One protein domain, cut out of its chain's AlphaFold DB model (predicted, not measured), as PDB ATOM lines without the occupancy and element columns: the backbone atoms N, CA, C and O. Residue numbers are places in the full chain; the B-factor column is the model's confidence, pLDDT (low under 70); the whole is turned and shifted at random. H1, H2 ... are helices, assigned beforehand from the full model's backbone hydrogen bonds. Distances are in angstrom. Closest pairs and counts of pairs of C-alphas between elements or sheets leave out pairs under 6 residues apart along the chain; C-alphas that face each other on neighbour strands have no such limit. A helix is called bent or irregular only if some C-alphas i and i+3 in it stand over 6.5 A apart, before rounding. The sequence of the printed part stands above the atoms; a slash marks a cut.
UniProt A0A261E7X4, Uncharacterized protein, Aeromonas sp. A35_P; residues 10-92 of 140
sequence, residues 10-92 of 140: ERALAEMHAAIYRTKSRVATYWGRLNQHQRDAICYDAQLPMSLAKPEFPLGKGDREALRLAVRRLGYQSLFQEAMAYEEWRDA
ATOM      1  N   GLU A  10      -8.376  33.018 -47.059       74.69
ATOM      2  CA  GLU A  10      -8.005  32.140 -45.940       74.69
ATOM      3  C   GLU A  10      -6.530  31.733 -45.996       74.69
ATOM      4  O   GLU A  10      -5.873  31.675 -44.958       74.69
ATOM      5  N   ARG A  11      -5.982  31.507 -47.198       79.44
ATOM      6  CA  ARG A  11      -4.540  31.268 -47.376       79.44
ATOM      7  C   ARG A  11      -3.704  32.487 -46.992       79.44
ATOM      8  O   ARG A  11      -2.774  32.339 -46.209       79.44
ATOM      9  N   ALA A  12      -4.073  33.680 -47.455       80.44
ATOM     10  CA  ALA A  12      -3.377  34.914 -47.088       80.44
ATOM     11  C   ALA A  12      -3.436  35.183 -45.573       80.44
ATOM     12  O   ALA A  12      -2.442  35.578 -44.967       80.44
ATOM     13  N   LEU A  13      -4.580  34.919 -44.937       77.94
ATOM     14  CA  LEU A  13      -4.759  35.088 -43.496       77.94
ATOM     15  C   LEU A  13      -3.938  34.060 -42.701       77.94
ATOM     16  O   LEU A  13      -3.300  34.414 -41.709       77.94
ATOM     17  N   ALA A  14      -3.871  32.811 -43.169       72.25
ATOM     18  CA  ALA A  14      -3.004  31.783 -42.598       72.25
ATOM     19  C   ALA A  14      -1.512  32.126 -42.751       72.25
ATOM     20  O   ALA A  14      -0.751  31.961 -41.799       72.25
ATOM     21  N   GLU A  15      -1.090  32.651 -43.902       75.81
ATOM     22  CA  GLU A  15       0.282  33.118 -44.133       75.81
ATOM     23  C   GLU A  15       0.635  34.311 -43.240       75.81
ATOM     24  O   GLU A  15       1.705  34.322 -42.633       75.81
ATOM     25  N   MET A  16      -0.277  35.275 -43.080       71.12
ATOM     26  CA  MET A  16      -0.106  36.392 -42.148       71.12
ATOM     27  C   MET A  16       0.001  35.908 -40.702       71.12
ATOM     28  O   MET A  16       0.900  36.331 -39.980       71.12
ATOM     29  N   HIS A  17      -0.868  34.993 -40.274       68.44
ATOM     30  CA  HIS A  17      -0.793  34.404 -38.939       68.44
ATOM     31  C   HIS A  17       0.501  33.619 -38.729       68.44
ATOM     32  O   HIS A  17       1.132  33.769 -37.686       68.44
ATOM     33  N   ALA A  18       0.940  32.836 -39.716       64.38
ATOM     34  CA  ALA A  18       2.197  32.103 -39.661       64.38
ATOM     35  C   ALA A  18       3.405  33.048 -39.628       64.38
ATOM     36  O   ALA A  18       4.345  32.805 -38.875       64.38
ATOM     37  N   ALA A  19       3.378  34.142 -40.393       64.81
ATOM     38  CA  ALA A  19       4.401  35.177 -40.352       64.81
ATOM     39  C   ALA A  19       4.437  35.839 -38.972       64.81
ATOM     40  O   ALA A  19       5.481  35.836 -38.338       64.81
ATOM     41  N   ILE A  20       3.295  36.297 -38.448       63.25
ATOM     42  CA  ILE A  20       3.182  36.880 -37.103       63.25
ATOM     43  C   ILE A  20       3.676  35.896 -36.039       63.25
ATOM     44  O   ILE A  20       4.421  36.293 -35.146       63.25
ATOM     45  N   TYR A  21       3.302  34.621 -36.135       63.00
ATOM     46  CA  TYR A  21       3.721  33.583 -35.198       63.00
ATOM     47  C   TYR A  21       5.227  33.328 -35.274       63.00
ATOM     48  O   TYR A  21       5.886  33.281 -34.239       63.00
ATOM     49  N   ARG A  22       5.796  33.230 -36.483       61.66
ATOM     50  CA  ARG A  22       7.243  33.092 -36.692       61.66
ATOM     51  C   ARG A  22       7.988  34.297 -36.138       61.66
ATOM     52  O   ARG A  22       8.919  34.105 -35.369       61.66
ATOM     53  N   THR A  23       7.568  35.521 -36.456       60.69
ATOM     54  CA  THR A  23       8.199  36.747 -35.943       60.69
ATOM     55  C   THR A  23       8.124  36.802 -34.419       60.69
ATOM     56  O   THR A  23       9.132  37.057 -33.769       60.69
ATOM     57  N   LYS A  24       6.969  36.455 -33.839       65.38
ATOM     58  CA  LYS A  24       6.779  36.363 -32.386       65.38
ATOM     59  C   LYS A  24       7.541  35.198 -31.748       65.38
ATOM     60  O   LYS A  24       7.852  35.272 -30.570       65.38
ATOM     61  N   SER A  25       7.895  34.138 -32.469       74.31
ATOM     62  CA  SER A  25       8.674  33.027 -31.900       74.31
ATOM     63  C   SER A  25      10.188  33.172 -32.077       74.31
ATOM     64  O   SER A  25      10.949  32.414 -31.470       74.31
ATOM     65  N   ARG A  26      10.664  34.154 -32.860       84.88
ATOM     66  CA  ARG A  26      12.101  34.386 -33.101       84.88
ATOM     67  C   ARG A  26      12.885  34.589 -31.810       84.88
ATOM     68  O   ARG A  26      13.883  33.905 -31.609       84.88
ATOM     69  N   VAL A  27      12.416  35.462 -30.915       88.50
ATOM     70  CA  VAL A  27      13.090  35.742 -29.632       88.50
ATOM     71  C   VAL A  27      13.215  34.469 -28.792       88.50
ATOM     72  O   VAL A  27      14.307  34.142 -28.333       88.50
ATOM     73  N   ALA A  28      12.128  33.702 -28.668       87.12
ATOM     74  CA  ALA A  28      12.143  32.423 -27.962       87.12
ATOM     75  C   ALA A  28      13.072  31.394 -28.633       87.12
ATOM     76  O   ALA A  28      13.770  30.644 -27.954       87.12
ATOM     77  N   THR A  29      13.137  31.396 -29.966       86.81
ATOM     78  CA  THR A  29      14.033  30.530 -30.741       86.81
ATOM     79  C   THR A  29      15.500  30.873 -30.487       86.81
ATOM     80  O   THR A  29      16.303  29.973 -30.243       86.81
ATOM     81  N   TYR A  30      15.876  32.153 -30.537       90.56
ATOM     82  CA  TYR A  30      17.256  32.575 -30.284       90.56
ATOM     83  C   TYR A  30      17.650  32.370 -28.825       90.56
ATOM     84  O   TYR A  30      18.751  31.895 -28.562       90.56
ATOM     85  N   TRP A  31      16.732  32.611 -27.889       91.69
ATOM     86  CA  TRP A  31      16.937  32.290 -26.483       91.69
ATOM     87  C   TRP A  31      17.269  30.811 -26.254       91.69
ATOM     88  O   TRP A  31      18.240  30.488 -25.568       91.69
ATOM     89  N   GLY A  32      16.512  29.907 -26.882       88.00
ATOM     90  CA  GLY A  32      16.772  28.469 -26.803       88.00
ATOM     91  C   GLY A  32      18.134  28.058 -27.376       88.00
ATOM     92  O   GLY A  32      18.691  27.047 -26.955       88.00
ATOM     93  N   ARG A  33      18.701  28.850 -28.297       91.50
ATOM     94  CA  ARG A  33      20.029  28.620 -28.896       91.50
ATOM     95  C   ARG A  33      21.191  29.149 -28.061       91.50
ATOM     96  O   ARG A  33      22.330  28.779 -28.339       91.50
ATOM     97  N   LEU A  34      20.934  30.010 -27.077       93.25
ATOM     98  CA  LEU A  34      21.978  30.480 -26.171       93.25
ATOM     99  C   LEU A  34      22.596  29.296 -25.419       93.25
ATOM    100  O   LEU A  34      21.942  28.282 -25.157       93.25
ATOM    101  N   ASN A  35      23.862  29.413 -25.036       95.50
ATOM    102  CA  ASN A  35      24.442  28.479 -24.077       95.50
ATOM    103  C   ASN A  35      23.997  28.833 -22.644       95.50
ATOM    104  O   ASN A  35      23.390  29.879 -22.401       95.50
ATOM    105  N   GLN A  36      24.279  27.944 -21.687       95.38
ATOM    106  CA  GLN A  36      23.842  28.142 -20.304       95.38
ATOM    107  C   GLN A  36      24.433  29.418 -19.692       95.38
ATOM    108  O   GLN A  36      23.687  30.223 -19.150       95.38
ATOM    109  N   HIS A  37      25.733  29.660 -19.879       96.38
ATOM    110  CA  HIS A  37      26.412  30.848 -19.358       96.38
ATOM    111  C   HIS A  37      25.827  32.164 -19.884       96.38
ATOM    112  O   HIS A  37      25.728  33.134 -19.141       96.38
ATOM    113  N   GLN A  38      25.420  32.206 -21.152       96.12
ATOM    114  CA  GLN A  38      24.767  33.373 -21.742       96.12
ATOM    115  C   GLN A  38      23.397  33.619 -21.111       96.12
ATOM    116  O   GLN A  38      23.095  34.754 -20.757       96.12
ATOM    117  N   ARG A  39      22.579  32.571 -20.934       95.38
ATOM    118  CA  ARG A  39      21.280  32.701 -20.255       95.38
ATOM    119  C   ARG A  39      21.446  33.152 -18.810       95.38
ATOM    120  O   ARG A  39      20.753  34.065 -18.377       95.38
ATOM    121  N   ASP A  40      22.397  32.555 -18.105       95.88
ATOM    122  CA  ASP A  40      22.748  32.889 -16.730       95.88
ATOM    123  C   ASP A  40      23.160  34.362 -16.603       95.88
ATOM    124  O   ASP A  40      22.628  35.082 -15.760       95.88
ATOM    125  N   ALA A  41      24.050  34.838 -17.482       96.81
ATOM    126  CA  ALA A  41      24.486  36.231 -17.505       96.81
ATOM    127  C   ALA A  41      23.319  37.198 -17.752       96.81
ATOM    128  O   ALA A  41      23.213  38.219 -17.074       96.81
ATOM    129  N   ILE A  42      22.419  36.867 -18.686       96.06
ATOM    130  CA  ILE A  42      21.240  37.693 -18.974       96.06
ATOM    131  C   ILE A  42      20.287  37.712 -17.773       96.06
ATOM    132  O   ILE A  42      19.822  38.785 -17.399       96.06
ATOM    133  N   CYS A  43      19.997  36.563 -17.154       94.69
ATOM    134  CA  CYS A  43      19.136  36.501 -15.970       94.69
ATOM    135  C   CYS A  43      19.729  37.287 -14.794       94.69
ATOM    136  O   CYS A  43      19.005  38.046 -14.154       94.69
ATOM    137  N   TYR A  44      21.038  37.165 -14.560       95.69
ATOM    138  CA  TYR A  44      21.747  37.926 -13.536       95.69
ATOM    139  C   TYR A  44      21.640  39.440 -13.772       95.69
ATOM    140  O   TYR A  44      21.232  40.177 -12.875       95.69
ATOM    141  N   ASP A  45      21.934  39.908 -14.988       96.44
ATOM    142  CA  ASP A  45      21.868  41.334 -15.331       96.44
ATOM    143  C   ASP A  45      20.423  41.878 -15.337       96.44
ATOM    144  O   ASP A  45      20.176  43.035 -14.993       96.44
ATOM    145  N   ALA A  46      19.440  41.034 -15.658       93.88
ATOM    146  CA  ALA A  46      18.018  41.353 -15.551       93.88
ATOM    147  C   ALA A  46      17.491  41.346 -14.102       93.88
ATOM    148  O   ALA A  46      16.325  41.677 -13.898       93.88
ATOM    149  N   GLN A  47      18.319  40.981 -13.111       93.94
ATOM    150  CA  GLN A  47      17.929  40.778 -11.708       93.94
ATOM    151  C   GLN A  47      16.796  39.753 -11.547       93.94
ATOM    152  O   GLN A  47      15.924  39.876 -10.686       93.94
ATOM    153  N   LEU A  48      16.810  38.726 -12.394       91.50
ATOM    154  CA  LEU A  48      15.830  37.654 -12.401       91.50
ATOM    155  C   LEU A  48      16.402  36.378 -11.768       91.50
ATOM    156  O   LEU A  48      17.611  36.144 -11.820       91.50
ATOM    157  N   PRO A  49      15.549  35.507 -11.199       90.81
ATOM    158  CA  PRO A  49      15.998  34.231 -10.658       90.81
ATOM    159  C   PRO A  49      16.729  33.381 -11.703       90.81
ATOM    160  O   PRO A  49      16.217  33.152 -12.800       90.81
ATOM    161  N   MET A  50      17.876  32.812 -11.325       90.06
ATOM    162  CA  MET A  50      18.667  31.926 -12.198       90.06
ATOM    163  C   MET A  50      17.901  30.667 -12.627       90.06
ATOM    164  O   MET A  50      18.195  30.075 -13.658       90.06
ATOM    165  N   SER A  51      16.853  30.281 -11.893       89.50
ATOM    166  CA  SER A  51      15.940  29.203 -12.293       89.50
ATOM    167  C   SER A  51      15.218  29.465 -13.623       89.50
ATOM    168  O   SER A  51      14.666  28.525 -14.197       89.50
ATOM    169  N   LEU A  52      15.197  30.717 -14.100       87.31
ATOM    170  CA  LEU A  52      14.641  31.121 -15.395       87.31
ATOM    171  C   LEU A  52      15.640  30.995 -16.552       87.31
ATOM    172  O   LEU A  52      15.227  31.089 -17.706       87.31
ATOM    173  N   ALA A  53      16.921  30.722 -16.287       90.38
ATOM    174  CA  ALA A  53      17.962  30.552 -17.303       90.38
ATOM    175  C   ALA A  53      17.865  29.199 -18.045       90.38
ATOM    176  O   ALA A  53      18.866  28.559 -18.370       90.38
ATOM    177  N   LYS A  54      16.647  28.729 -18.312       89.12
ATOM    178  CA  LYS A  54      16.362  27.484 -19.030       89.12
ATOM    179  C   LYS A  54      16.270  27.745 -20.538       89.12
ATOM    180  O   LYS A  54      16.037  28.881 -20.940       89.12
ATOM    181  N   PRO A  55      16.413  26.717 -21.394       87.25
ATOM    182  CA  PRO A  55      16.198  26.858 -22.838       87.25
ATOM    183  C   PRO A  55      14.783  27.327 -23.208       87.25
ATOM    184  O   PRO A  55      14.576  27.907 -24.270       87.25
ATOM    185  N   GLU A  56      13.812  27.082 -22.332       84.12
ATOM    186  CA  GLU A  56      12.446  27.581 -22.451       84.12
ATOM    187  C   GLU A  56      12.404  29.089 -22.188       84.12
ATOM    188  O   GLU A  56      12.938  29.575 -21.189       84.12
ATOM    189  N   PHE A  57      11.764  29.840 -23.086       83.25
ATOM    190  CA  PHE A  57      11.658  31.287 -22.934       83.25
ATOM    191  C   PHE A  57      10.693  31.651 -21.790       83.25
ATOM    192  O   PHE A  57       9.571  31.138 -21.764       83.25
ATOM    193  N   PRO A  58      11.071  32.543 -20.859       77.31
ATOM    194  CA  PRO A  58      10.249  32.854 -19.693       77.31
ATOM    195  C   PRO A  58       8.899  33.517 -20.037       77.31
ATOM    196  O   PRO A  58       8.743  34.295 -20.988       77.31
ATOM    197  N   LEU A  59       7.880  33.179 -19.238       70.25
ATOM    198  CA  LEU A  59       6.468  33.493 -19.503       70.25
ATOM    199  C   LEU A  59       5.999  34.849 -18.936       70.25
ATOM    200  O   LEU A  59       4.956  35.350 -19.353       70.25
ATOM    201  N   GLY A  60       6.750  35.475 -18.025       72.88
ATOM    202  CA  GLY A  60       6.352  36.735 -17.389       72.88
ATOM    203  C   GLY A  60       6.476  37.949 -18.318       72.88
ATOM    204  O   GLY A  60       7.556  38.245 -18.822       72.88
ATOM    205  N   LYS A  61       5.380  38.702 -18.528       63.75
ATOM    206  CA  LYS A  61       5.388  39.930 -19.359       63.75
ATOM    207  C   LYS A  61       6.365  40.999 -18.849       63.75
ATOM    208  O   LYS A  61       6.995  41.658 -19.669       63.75
ATOM    209  N   GLY A  62       6.486  41.165 -17.528       69.06
ATOM    210  CA  GLY A  62       7.442  42.101 -16.918       69.06
ATOM    211  C   GLY A  62       8.896  41.650 -17.088       69.06
ATOM    212  O   GLY A  62       9.766  42.457 -17.408       69.06
ATOM    213  N   ASP A  63       9.129  40.345 -16.982       83.69
ATOM    214  CA  ASP A  63      10.463  39.740 -17.051       83.69
ATOM    215  C   ASP A  63      11.076  39.866 -18.451       83.69
ATOM    216  O   ASP A  63      12.276  40.077 -18.604       83.69
ATOM    217  N   ARG A  64      10.247  39.796 -19.498       87.81
ATOM    218  CA  ARG A  64      10.687  39.878 -20.901       87.81
ATOM    219  C   ARG A  64      11.366  41.197 -21.243       87.81
ATOM    220  O   ARG A  64      12.355  41.195 -21.969       87.81
ATOM    221  N   GLU A  65      10.865  42.307 -20.710       88.81
ATOM    222  CA  GLU A  65      11.488  43.609 -20.942       88.81
ATOM    223  C   GLU A  65      12.819  43.738 -20.196       88.81
ATOM    224  O   GLU A  65      13.800  44.229 -20.757       88.81
ATOM    225  N   ALA A  66      12.887  43.228 -18.963       91.31
ATOM    226  CA  ALA A  66      14.132  43.184 -18.204       91.31
ATOM    227  C   ALA A  66      15.208  42.362 -18.939       91.31
ATOM    228  O   ALA A  66      16.344  42.818 -19.067       91.31
ATOM    229  N   LEU A  67      14.834  41.209 -19.505       92.69
ATOM    230  CA  LEU A  67      15.722  40.377 -20.323       92.69
ATOM    231  C   LEU A  67      16.167  41.088 -21.606       92.69
ATOM    232  O   LEU A  67      17.347  41.043 -21.947       92.69
ATOM    233  N   ARG A  68      15.259  41.790 -22.297       93.19
ATOM    234  CA  ARG A  68      15.589  42.574 -23.498       93.19
ATOM    235  C   ARG A  68      16.635  43.644 -23.193       93.19
ATOM    236  O   ARG A  68      17.611  43.808 -23.927       93.19
ATOM    237  N   LEU A  69      16.436  44.385 -22.105       93.44
ATOM    238  CA  LEU A  69      17.381  45.409 -21.667       93.44
ATOM    239  C   LEU A  69      18.717  44.793 -21.247       93.44
ATOM    240  O   LEU A  69      19.759  45.340 -21.602       93.44
ATOM    241  N   ALA A  70      18.696  43.644 -20.574       95.38
ATOM    242  CA  ALA A  70      19.905  42.928 -20.191       95.38
ATOM    243  C   ALA A  70      20.716  42.453 -21.402       95.38
ATOM    244  O   ALA A  70      21.916  42.705 -21.485       95.38
ATOM    245  N   VAL A  71      20.059  41.880 -22.415       95.06
ATOM    246  CA  VAL A  71      20.701  41.529 -23.694       95.06
ATOM    247  C   VAL A  71      21.368  42.741 -24.340       95.06
ATOM    248  O   VAL A  71      22.479  42.631 -24.858       95.06
ATOM    249  N   ARG A  72      20.727  43.916 -24.287       94.38
ATOM    250  CA  ARG A  72      21.317  45.160 -24.796       94.38
ATOM    251  C   ARG A  72      22.537  45.596 -23.977       94.38
ATOM    252  O   ARG A  72      23.535  45.986 -24.578       94.38
ATOM    253  N   ARG A  73      22.470  45.539 -22.643       96.19
ATOM    254  CA  ARG A  73      23.580  45.924 -21.750       96.19
ATOM    255  C   ARG A  73      24.793  45.008 -21.897       96.19
ATOM    256  O   ARG A  73      25.916  45.494 -21.890       96.19
ATOM    257  N   LEU A  74      24.559  43.714 -22.104       95.88
ATOM    258  CA  LEU A  74      25.601  42.704 -22.299       95.88
ATOM    259  C   LEU A  74      26.198  42.687 -23.716       95.88
ATOM    260  O   LEU A  74      27.145  41.947 -23.966       95.88
ATOM    261  N   GLY A  75      25.663  43.473 -24.656       94.38
ATOM    262  CA  GLY A  75      26.153  43.482 -26.039       94.38
ATOM    263  C   GLY A  75      25.748  42.242 -26.850       94.38
ATOM    264  O   GLY A  75      26.419  41.877 -27.812       94.38
ATOM    265  N   TYR A  76      24.668  41.560 -26.461       95.50
ATOM    266  CA  TYR A  76      24.212  40.300 -27.060       95.50
ATOM    267  C   TYR A  76      23.150  40.482 -28.156       95.50
ATOM    268  O   TYR A  76      22.530  39.511 -28.581       95.50
ATOM    269  N   GLN A  77      22.941  41.701 -28.662       93.50
ATOM    270  CA  GLN A  77      21.924  42.000 -29.682       93.50
ATOM    271  C   GLN A  77      22.112  41.163 -30.959       93.50
ATOM    272  O   GLN A  77      21.138  40.722 -31.570       93.50
ATOM    273  N   SER A  78      23.365  40.905 -31.342       92.06
ATOM    274  CA  SER A  78      23.708  40.091 -32.513       92.06
ATOM    275  C   SER A  78      23.264  38.630 -32.373       92.06
ATOM    276  O   SER A  78      22.889  38.009 -33.367       92.06
ATOM    277  N   LEU A  79      23.208  38.096 -31.144       92.56
ATOM    278  CA  LEU A  79      22.719  36.738 -30.866       92.56
ATOM    279  C   LEU A  79      21.218  36.593 -31.148       92.56
ATOM    280  O   LEU A  79      20.743  35.493 -31.423       92.56
ATOM    281  N   PHE A  80      20.487  37.708 -31.133       90.56
ATOM    282  CA  PHE A  80      19.060  37.780 -31.438       90.56
ATOM    283  C   PHE A  80      18.785  38.289 -32.859       90.56
ATOM    284  O   PHE A  80      17.650  38.635 -33.167       90.56
ATOM    285  N   GLN A  81      19.797  38.341 -33.737       87.00
ATOM    286  CA  GLN A  81      19.678  38.914 -35.088       87.00
ATOM    287  C   GLN A  81      19.032  40.309 -35.083       87.00
ATOM    288  O   GLN A  81      18.164  40.597 -35.905       87.00
ATOM    289  N   GLU A  82      19.407  41.134 -34.101       81.56
ATOM    290  CA  GLU A  82      18.870  42.485 -33.891       81.56
ATOM    291  C   GLU A  82      17.361  42.558 -33.592       81.56
ATOM    292  O   GLU A  82      16.808  43.656 -33.530       81.56
ATOM    293  N   ALA A  83      16.701  41.425 -33.315       82.75
ATOM    294  CA  ALA A  83      15.314  41.367 -32.853       82.75
ATOM    295  C   ALA A  83      15.211  41.925 -31.424       82.75
ATOM    296  O   ALA A  83      15.200  41.185 -30.442       82.75
ATOM    297  N   MET A  84      15.236  43.252 -31.308       86.44
ATOM    298  CA  MET A  84      15.286  44.015 -30.059       86.44
ATOM    299  C   MET A  84      14.100  44.975 -29.915       86.44
ATOM    300  O   MET A  84      14.113  45.816 -29.004       86.44
ATOM    301  N   ALA A  85      13.095  44.894 -30.794       85.94
ATOM    302  CA  ALA A  85      11.882  45.688 -30.656       85.94
ATOM    303  C   ALA A  85      11.094  45.238 -29.418       85.94
ATOM    304  O   ALA A  85      11.083  44.060 -29.056       85.94
ATOM    305  N   TYR A  86      10.444  46.186 -28.746       82.31
ATOM    306  CA  TYR A  86       9.688  45.905 -27.524       82.31
ATOM    307  C   TYR A  86       8.579  44.873 -27.776       82.31
ATOM    308  O   TYR A  86       8.395  43.935 -27.002       82.31
ATOM    309  N   GLU A  87       7.879  45.006 -28.899       82.38
ATOM    310  CA  GLU A  87       6.760  44.161 -29.304       82.38
ATOM    311  C   GLU A  87       7.192  42.709 -29.539       82.38
ATOM    312  O   GLU A  87       6.471  41.792 -29.145       82.38
ATOM    313  N   GLU A  88       8.378  42.493 -30.120       83.62
ATOM    314  CA  GLU A  88       8.933  41.155 -30.375       83.62
ATOM    315  C   GLU A  88       9.186  40.390 -29.073       83.62
ATOM    316  O   GLU A  88       8.914  39.194 -28.989       83.62
ATOM    317  N   TRP A  89       9.672  41.084 -28.042       87.69
ATOM    318  CA  TRP A  89       9.955  40.498 -26.733       87.69
ATOM    319  C   TRP A  89       8.694  40.349 -25.890       87.69
ATOM    320  O   TRP A  89       8.485  39.301 -25.280       87.69
ATOM    321  N   ARG A  90       7.820  41.364 -25.878       83.12
ATOM    322  CA  ARG A  90       6.548  41.341 -25.144       83.12
ATOM    323  C   ARG A  90       5.669  40.188 -25.610       83.12
ATOM    324  O   ARG A  90       5.165  39.430 -24.778       83.12
ATOM    325  N   ASP A  91       5.520  40.044 -26.924       77.19
ATOM    326  CA  ASP A  91       4.639  39.054 -27.543       77.19
ATOM    327  C   ASP A  91       5.373  37.753 -27.876       77.19
ATOM    328  O   ASP A  91       4.812  36.911 -28.575       77.19
ATOM    329  N   ALA A  92       6.598  37.570 -27.366       76.81
ATOM    330  CA  ALA A  92       7.392  36.384 -27.621       76.81
ATOM    331  C   ALA A  92       6.604  35.114 -27.265       76.81
ATOM    332  O   ALA A  92       6.166  34.926 -26.122       76.81
TER     333      ALA A  92
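What this domain is: This is residues 10 to 92 of the 140 residues of an uncharacterized protein of Aeromonas sp. A35_P (UniProt A0A261E7X4). A long helix, H1, sticks out as an arm with residues 10 to 19 from a small body made of its other end, the helices H2 and H3, which meet at a corner near the end of H2, short H4 and H5, and loop. The printed part has 83 residues with five named helices, H1 to H5 in chain order, all helix. It is compact, radius of gyration of the C-alphas 13.2 A, spanning 44 by 22 by 20 A.

Where its parts are: H1, residues 10 to 33, runs 33.0 A from C-alpha 10 at (-8.005, 32.140, -45.940), with a kink of 40 degrees near residue 27; it is only just irregular, C-alphas 24 and 27 being 6.9 A apart. H2 is residues 36 to 45, 14.2 A; H3 61 to 73, 19.3 A; H4 77 to 80, 5.4 A; H5 86 to 90, 6.0 A, ending at C-alpha 90 (6.548, 41.341, -25.144).

How they stand to each other: H1 touches H5 with residues 23 to 27 alone, closest C-alphas Lys 24 and Glu 88, 5.6 A, and H4 with 26 to 31 alone, Tyr 30 and Phe 80, 5.6 A. H5 touches H3, closest C-alphas Trp 89 and Arg 64, 5.9 A. H3, with residues 67 to 71 alone, touches H2 about perpendicular at 78 degrees, closest C-alphas Ala 70 and Asp 45, 5.5 A. H1 and H3 are apart. Every O i to N i+4 pair is within hydrogen-bond range in H2 and H5, 18 of 20 in H1 and 7 of 9 in H3; H4 is too short for one.

The domain as a whole: The farthest C-alphas, Glu 10 and Tyr 44, are 44.4 A apart. The printed part has no cut; the link H2 to H3 is long, 15 residues. pLDDT is under 70 at residues 17 to 24 and 61 to 62.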